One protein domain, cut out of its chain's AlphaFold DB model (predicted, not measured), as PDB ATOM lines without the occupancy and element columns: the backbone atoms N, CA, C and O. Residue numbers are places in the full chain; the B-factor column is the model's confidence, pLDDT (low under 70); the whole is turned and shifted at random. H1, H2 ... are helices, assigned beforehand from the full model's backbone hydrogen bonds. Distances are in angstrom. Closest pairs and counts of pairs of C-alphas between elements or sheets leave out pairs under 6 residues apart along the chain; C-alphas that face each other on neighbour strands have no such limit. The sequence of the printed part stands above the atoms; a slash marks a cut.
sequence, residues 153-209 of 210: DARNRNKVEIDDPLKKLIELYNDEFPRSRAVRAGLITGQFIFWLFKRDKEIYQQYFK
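Overview. This is residues 153 to 209 of the 210 residues of an uncharacterized protein of marine sediment metagenome (UniProt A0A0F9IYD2). Look first for the longest helix, H1, set crosswise beside a helical hairpin made of H2 and H3. A long loop, residues 177 to 189, joins H1 to this hairpin. The printed part has 57 residues with three named helices, in the order H1, H2, H3, and no named strand; its class is all helix. It is compact and rounded, with a radius of gyration of the C-alphas of 10.2 A and spans of 26 by 23 by 20 A.

Along the chain. Find C-alpha 164 at (162.674, 187.545, 158.390); from there H1, residues 164 to 176, runs 18.5 A. H2, residues 190 to 199, covers 14.3 A. H3, residues 201 to 208, covers 10.1 A and ends at C-alpha 208, (174.936, 179.098, 163.832).

Arrangement. H1 and H2 are close but not clearly touching, with the closest C-alphas, Tyr 173 and Phe 192, 7.0 A apart; their lines are about perpendicular, at 79 degrees. H1 and H3 are near each other. The hairpin's H2 and H3 touch, closest at the C-alphas of Phe 197 and Tyr 204, 5.2 A, at a shallow tilt of 28 degrees, opposite ways. In H1, H2 and H3 every O i to N i+4 pair is within hydrogen-bond range.

Size, cuts and confidence. The farthest C-alphas, Arg 179 and Lys 209, are 26.5 A apart. The printed part has no cut. The link H1 to H2 is long, H2 to H3 tight. In this predicted model only residue 185 is under pLDDT 70.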
ATOM      1  N   ASP A 153     171.245 173.305 160.284       85.69
ATOM      2  CA  ASP A 153     172.638 173.544 159.923       85.69
ATOM      3  C   ASP A 153     173.258 172.261 159.328       85.69
ATOM      4  O   ASP A 153     173.275 171.199 159.958       85.69
ATOM      5  N   ALA A 154     173.794 172.332 158.104       82.44
ATOM      6  CA  ALA A 154     174.398 171.178 157.432       82.44
ATOM      7  C   ALA A 154     175.622 170.587 158.159       82.44
ATOM      8  O   ALA A 154     175.985 169.442 157.887       82.44
ATOM      9  N   ARG A 155     176.270 171.340 159.054       83.06
ATOM     10  CA  ARG A 155     177.508 170.954 159.750       83.06
ATOM     11  C   ARG A 155     177.239 170.116 160.995       83.06
ATOM     12  O   ARG A 155     177.994 169.188 161.260       83.06
ATOM     13  N   ASN A 156     176.196 170.449 161.757       83.00
ATOM     14  CA  ASN A 156     175.906 169.822 163.055       83.00
ATOM     15  C   ASN A 156     174.461 169.315 163.208       83.00
ATOM     16  O   ASN A 156     174.178 168.631 164.183       83.00
ATOM     17  N   ARG A 157     173.572 169.582 162.240       77.81
ATOM     18  CA  ARG A 157     172.144 169.205 162.246       77.81
ATOM     19  C   ARG A 157     171.291 169.899 163.313       77.81
ATOM     20  O   ARG A 157     170.157 169.486 163.531       77.81
ATOM     21  N   ASN A 158     171.771 170.976 163.930       83.81
ATOM     22  CA  ASN A 158     170.938 171.780 164.820       83.81
ATOM     23  C   ASN A 158     169.821 172.458 164.018       83.81
ATOM     24  O   ASN A 158     170.067 172.951 162.914       83.81
ATOM     25  N   LYS A 159     168.606 172.505 164.579       84.31
ATOM     26  CA  LYS A 159     167.498 173.274 163.997       84.31
ATOM     27  C   LYS A 159     167.876 174.747 163.926       84.31
ATOM     28  O   LYS A 159     168.345 175.318 164.910       84.31
ATOM     29  N   VAL A 160     167.647 175.338 162.764       87.56
ATOM     30  CA  VAL A 160     167.822 176.762 162.515       87.56
ATOM     31  C   VAL A 160     166.449 177.349 162.266       87.56
ATOM     32  O   VAL A 160     165.748 176.969 161.331       87.56
ATOM     33  N   GLU A 161     166.060 178.272 163.130       88.12
ATOM     34  CA  GLU A 161     164.860 179.067 162.926       88.12
ATOM     35  C   GLU A 161     165.132 180.089 161.818       88.12
ATOM     36  O   GLU A 161     166.119 180.822 161.881       88.12
ATOM     37  N   ILE A 162     164.288 180.101 160.781       86.69
ATOM     38  CA  ILE A 162     164.336 181.130 159.739       86.69
ATOM     39  C   ILE A 162     163.345 182.227 160.114       86.69
ATOM     40  O   ILE A 162     162.146 182.093 159.876       86.69
ATOM     41  N   ASP A 163     163.869 183.317 160.659       91.25
ATOM     42  CA  ASP A 163     163.158 184.581 160.809       91.25
ATOM     43  C   ASP A 163     163.316 185.470 159.553       91.25
ATOM     44  O   ASP A 163     164.022 185.129 158.595       91.25
ATOM     45  N   ASP A 164     162.633 186.618 159.529       92.00
ATOM     46  CA  ASP A 164     162.674 187.545 158.390       92.00
ATOM     47  C   ASP A 164     164.097 188.042 158.046       92.00
ATOM     48  O   ASP A 164     164.430 188.108 156.855       92.00
ATOM     49  N   PRO A 165     164.967 188.385 159.021       93.94
ATOM     50  CA  PRO A 165     166.359 188.722 158.736       93.94
ATOM     51  C   PRO A 165     167.141 187.589 158.062       93.94
ATOM     52  O   PRO A 165     167.787 187.829 157.035       93.94
ATOM     53  N   LEU A 166     167.081 186.358 158.584       92.69
ATOM     54  CA  LEU A 166     167.797 185.232 157.982       92.69
ATOM     55  C   LEU A 166     167.257 184.905 156.587       92.69
ATOM     56  O   LEU A 166     168.036 184.596 155.683       92.69
ATOM     57  N   LYS A 167     165.944 185.037 156.377       92.44
ATOM     58  CA  LYS A 167     165.313 184.854 155.068       92.44
ATOM     59  C   LYS A 167     165.856 185.827 154.019       92.44
ATOM     60  O   LYS A 167     166.224 185.391 152.931       92.44
ATOM     61  N   LYS A 168     165.999 187.113 154.354       94.69
ATOM     62  CA  LYS A 168     166.597 188.115 153.447       94.69
ATOM     63  C   LYS A 168     168.046 187.786 153.093       94.69
ATOM     64  O   LYS A 168     168.466 187.983 151.958       94.69
ATOM     65  N   LEU A 169     168.816 187.266 154.048       95.50
ATOM     66  CA  LEU A 169     170.196 186.838 153.804       95.50
ATOM     67  C   LEU A 169     170.255 185.611 152.886       95.50
ATOM     68  O   LEU A 169     171.115 185.544 152.010       95.50
ATOM     69  N   ILE A 170     169.337 184.661 153.070       93.94
ATOM     70  CA  ILE A 170     169.167 183.497 152.192       93.94
ATOM     71  C   ILE A 170     168.850 183.944 150.760       93.94
ATOM     72  O   ILE A 170     169.466 183.440 149.821       93.94
ATOM     73  N   GLU A 171     167.914 184.879 150.592       93.69
ATOM     74  CA  GLU A 171     167.556 185.464 149.294       93.69
ATOM     75  C   GLU A 171     168.775 186.141 148.651       93.69
ATOM     76  O   GLU A 171     169.174 185.756 147.555       93.69
ATOM     77  N   LEU A 172     169.460 187.019 149.390       95.81
ATOM     78  CA  LEU A 172     170.668 187.706 148.925       95.81
ATOM     79  C   LEU A 172     171.772 186.735 148.476       95.81
ATOM     80  O   LEU A 172     172.394 186.936 147.435       95.81
ATOM     81  N   TYR A 173     172.024 185.670 149.241       96.12
ATOM     82  CA  TYR A 173     173.003 184.655 148.854       96.12
ATOM     83  C   TYR A 173     172.603 183.927 147.571       96.12
ATOM     84  O   TYR A 173     173.452 183.657 146.723       96.12
ATOM     85  N   ASN A 174     171.327 183.568 147.433       91.38
ATOM     86  CA  ASN A 174     170.844 182.863 146.249       91.38
ATOM     87  C   ASN A 174     170.942 183.736 144.991       91.38
ATOM     88  O   ASN A 174     171.231 183.197 143.921       91.38
ATOM     89  N   ASP A 175     170.743 185.048 145.127       93.44
ATOM     90  CA  ASP A 175     170.910 186.019 144.045       93.44
ATOM     91  C   ASP A 175     172.385 186.178 143.650       93.44
ATOM     92  O   ASP A 175     172.717 186.195 142.465       93.44
ATOM     93  N   GLU A 176     173.293 186.232 144.631       95.62
ATOM     94  CA  GLU A 176     174.738 186.345 144.387       95.62
ATOM     95  C   GLU A 176     175.338 185.053 143.803       95.62
ATOM     96  O   GLU A 176     176.229 185.099 142.951       95.62
ATOM     97  N   PHE A 177     174.842 183.886 144.227       91.62
ATOM     98  CA  PHE A 177     175.321 182.575 143.787       91.62
ATOM     99  C   PHE A 177     174.196 181.755 143.147       91.62
ATOM    100  O   PHE A 177     173.760 180.756 143.721       91.62
ATOM    101  N   PRO A 178     173.778 182.068 141.908       81.25
ATOM    102  CA  PRO A 178     172.616 181.439 141.274       81.25
ATOM    103  C   PRO A 178     172.780 179.933 141.006       81.25
ATOM    104  O   PRO A 178     171.792 179.220 140.834       81.25
ATOM    105  N   ARG A 179     174.023 179.425 140.982       80.62
ATOM    106  CA  ARG A 179     174.338 177.985 140.871       80.62
ATOM    107  C   ARG A 179     174.429 177.271 142.227       80.62
ATOM    108  O   ARG A 179     174.478 176.040 142.276       80.62
ATOM    109  N   SER A 180     174.435 178.025 143.321       83.75
ATOM    110  CA  SER A 180     174.394 177.519 144.691       83.75
ATOM    111  C   SER A 180     173.035 177.811 145.323       83.75
ATOM    112  O   SER A 180     172.171 178.473 144.750       83.75
ATOM    113  N   ARG A 181     172.797 177.227 146.497       84.06
ATOM    114  CA  ARG A 181     171.614 177.536 147.301       84.06
ATOM    115  C   ARG A 181     172.011 177.639 148.761       84.06
ATOM    116  O   ARG A 181     172.802 176.822 149.239       84.06
ATOM    117  N   ALA A 182     171.447 178.616 149.458       89.56
ATOM    118  CA  ALA A 182     171.630 178.752 150.893       89.56
ATOM    119  C   ALA A 182     170.944 177.629 151.664       89.56
ATOM    120  O   ALA A 182     171.483 177.174 152.665       89.56
ATOM    121  N   VAL A 183     169.817 177.124 151.153       86.38
ATOM    122  CA  VAL A 183     169.095 175.981 151.715       86.38
ATOM    123  C   VAL A 183     168.936 174.886 150.660       86.38
ATOM    124  O   VAL A 183     168.559 175.172 149.523       86.38
ATOM    125  N   ARG A 184     169.214 173.632 151.028       75.19
ATOM    126  CA  ARG A 184     169.047 172.432 150.192       75.19
ATOM    127  C   ARG A 184     168.532 171.256 151.035       75.19
ATOM    128  O   ARG A 184     169.064 171.029 152.114       75.19
ATOM    129  N   ALA A 185     167.449 170.597 150.606       68.94
ATOM    130  CA  ALA A 185     166.741 169.532 151.348       68.94
ATOM    131  C   ALA A 185     166.530 169.819 152.849       68.94
ATOM    132  O   ALA A 185     166.793 168.964 153.695       68.94
ATOM    133  N   GLY A 186     166.084 171.030 153.197       73.94
ATOM    134  CA  GLY A 186     165.886 171.405 154.602       73.94
ATOM    135  C   GLY A 186     167.192 171.646 155.368       73.94
ATOM    136  O   GLY A 186     167.220 171.613 156.591       73.94
ATOM    137  N   LEU A 187     168.306 171.877 154.676       79.62
ATOM    138  CA  LEU A 187     169.601 172.149 155.288       79.62
ATOM    139  C   LEU A 187     170.128 173.497 154.830       79.62
ATOM    140  O   LEU A 187     170.315 173.712 153.634       79.62
ATOM    141  N   ILE A 188     170.455 174.370 155.772       90.31
ATOM    142  CA  ILE A 188     171.326 175.505 155.518       90.31
ATOM    143  C   ILE A 188     172.711 174.976 155.146       90.31
ATOM    144  O   ILE A 188     173.372 174.292 155.930       90.31
ATOM    145  N   THR A 189     173.153 175.283 153.931       89.56
ATOM    146  CA  THR A 189     174.382 174.737 153.362       89.56
ATOM    147  C   THR A 189     175.618 175.321 154.035       89.56
ATOM    148  O   THR A 189     175.674 176.501 154.380       89.56
ATOM    149  N   GLY A 190     176.679 174.517 154.153       87.88
ATOM    150  CA  GLY A 190     177.960 174.997 154.682       87.88
ATOM    151  C   GLY A 190     178.545 176.168 153.882       87.88
ATOM    152  O   GLY A 190     179.234 177.011 154.449       87.88
ATOM    153  N   GLN A 191     178.225 176.259 152.584       92.56
ATOM    154  CA  GLN A 191     178.639 177.370 151.726       92.56
ATOM    155  C   GLN A 191     177.990 178.689 152.151       92.56
ATOM    156  O   GLN A 191     178.696 179.685 152.289       92.56
ATOM    157  N   PHE A 192     176.680 178.694 152.410       95.38
ATOM    158  CA  PHE A 192     176.000 179.878 152.930       95.38
ATOM    159  C   PHE A 192     176.462 180.235 154.337       95.38
ATOM    160  O   PHE A 192     176.725 181.399 154.622       95.38
ATOM    161  N   ILE A 193     176.645 179.238 155.203       93.88
ATOM    162  CA  ILE A 193     177.129 179.472 156.566       93.88
ATOM    163  C   ILE A 193     178.515 180.132 156.545       93.88
ATOM    164  O   ILE A 193     178.763 181.096 157.270       93.88
ATOM    165  N   PHE A 194     179.417 179.647 155.690       93.56
ATOM    166  CA  PHE A 194     180.739 180.242 155.513       93.56
ATOM    167  C   PHE A 194     180.670 181.641 154.887       93.56
ATOM    168  O   PHE A 194     181.385 182.543 155.323       93.56
ATOM    169  N   TRP A 195     179.798 181.836 153.895       96.19
ATOM    170  CA  TRP A 195     179.540 183.137 153.277       96.19
ATOM    171  C   TRP A 195     179.071 184.172 154.303       96.19
ATOM    172  O   TRP A 195     179.604 185.284 154.328       96.19
ATOM    173  N   LEU A 196     178.149 183.788 155.189       95.12
ATOM    174  CA  LEU A 196     177.641 184.656 156.243       95.12
ATOM    175  C   LEU A 196     178.732 184.956 157.270       95.12
ATOM    176  O   LEU A 196     178.974 186.117 157.569       95.12
ATOM    177  N   PHE A 197     179.469 183.937 157.728       94.00
ATOM    178  CA  PHE A 197     180.595 184.104 158.656       94.00
ATOM    179  C   PHE A 197     181.642 185.111 158.160       94.00
ATOM    180  O   PHE A 197     182.239 185.838 158.956       94.00
ATOM    181  N   LYS A 198     181.900 185.143 156.848       95.56
ATOM    182  CA  LYS A 198     182.861 186.070 156.240       95.56
ATOM    183  C   LYS A 198     182.348 187.506 156.146       95.56
ATOM    184  O   LYS A 198     183.179 188.407 156.116       95.56
ATOM    185  N   ARG A 199     181.030 187.706 156.093       93.44
ATOM    186  CA  ARG A 199     180.392 189.022 155.956       93.44
ATOM    187  C   ARG A 199     180.039 189.640 157.297       93.44
ATOM    188  O   ARG A 199     180.357 190.798 157.528       93.44
ATOM    189  N   ASP A 200     179.411 188.857 158.160       92.75
ATOM    190  CA  ASP A 200     178.891 189.324 159.432       92.75
ATOM    191  C   ASP A 200     179.034 188.229 160.494       92.75
ATOM    192  O   ASP A 200     178.310 187.228 160.530       92.75
ATOM    193  N   LYS A 201     180.025 188.417 161.369       91.31
ATOM    194  CA  LYS A 201     180.328 187.467 162.442       91.31
ATOM    195  C   LYS A 201     179.300 187.506 163.569       91.31
ATOM    196  O   LYS A 201     179.198 186.508 164.280       91.31
ATOM    197  N   GLU A 202     178.601 188.616 163.770       92.38
ATOM    198  CA  GLU A 202     177.598 188.743 164.829       92.38
ATOM    199  C   GLU A 202     176.333 187.992 164.424       92.38
ATOM    200  O   GLU A 202     175.902 187.086 165.139       92.38
ATOM    201  N   ILE A 203     175.839 188.247 163.210       90.56
ATOM    202  CA  ILE A 203     174.693 187.534 162.633       90.56
ATOM    203  C   ILE A 203     175.001 186.038 162.492       90.56
ATOM    204  O   ILE A 203     174.171 185.193 162.821       90.56
ATOM    205  N   TYR A 204     176.214 185.666 162.068       92.62
ATOM    206  CA  TYR A 204     176.616 184.256 162.067       92.62
ATOM    207  C   TYR A 204     176.481 183.616 163.458       92.62
ATOM    208  O   TYR A 204     175.984 182.494 163.573       92.62
ATOM    209  N   GLN A 205     176.921 184.303 164.519       91.44
ATOM    210  CA  GLN A 205     176.843 183.760 165.876       91.44
ATOM    211  C   GLN A 205     175.403 183.630 166.368       91.44
ATOM    212  O   GLN A 205     175.103 182.642 167.032       91.44
ATOM    213  N   GLN A 206     174.519 184.553 165.985       91.50
ATOM    214  CA  GLN A 206     173.095 184.500 166.314       91.50
ATOM    215  C   GLN A 206     172.433 183.188 165.859       91.50
ATOM    216  O   GLN A 206     171.692 182.580 166.631       91.50
ATOM    217  N   TYR A 207     172.712 182.730 164.631       90.94
ATOM    218  CA  TYR A 207     172.011 181.575 164.045       90.94
ATOM    219  C   TYR A 207     172.780 180.253 164.120       90.94
ATOM    220  O   TYR A 207     172.164 179.191 164.179       90.94
ATOM    221  N   PHE A 208     174.115 180.287 164.105       88.69
ATOM    222  CA  PHE A 208     174.936 179.098 163.832       88.69
ATOM    223  C   PHE A 208     175.917 178.735 164.947       88.69
ATOM    224  O   PHE A 208     176.740 177.828 164.777       88.69
ATOM    225  N   LYS A 209     175.861 179.444 166.077       76.31
ATOM    226  CA  LYS A 209     176.697 179.183 167.246       76.31
ATOM    227  C   LYS A 209     175.804 179.060 168.485       76.31
ATOM    228  O   LYS A 209     175.621 180.009 169.235       76.31
TER     229      LYS A 209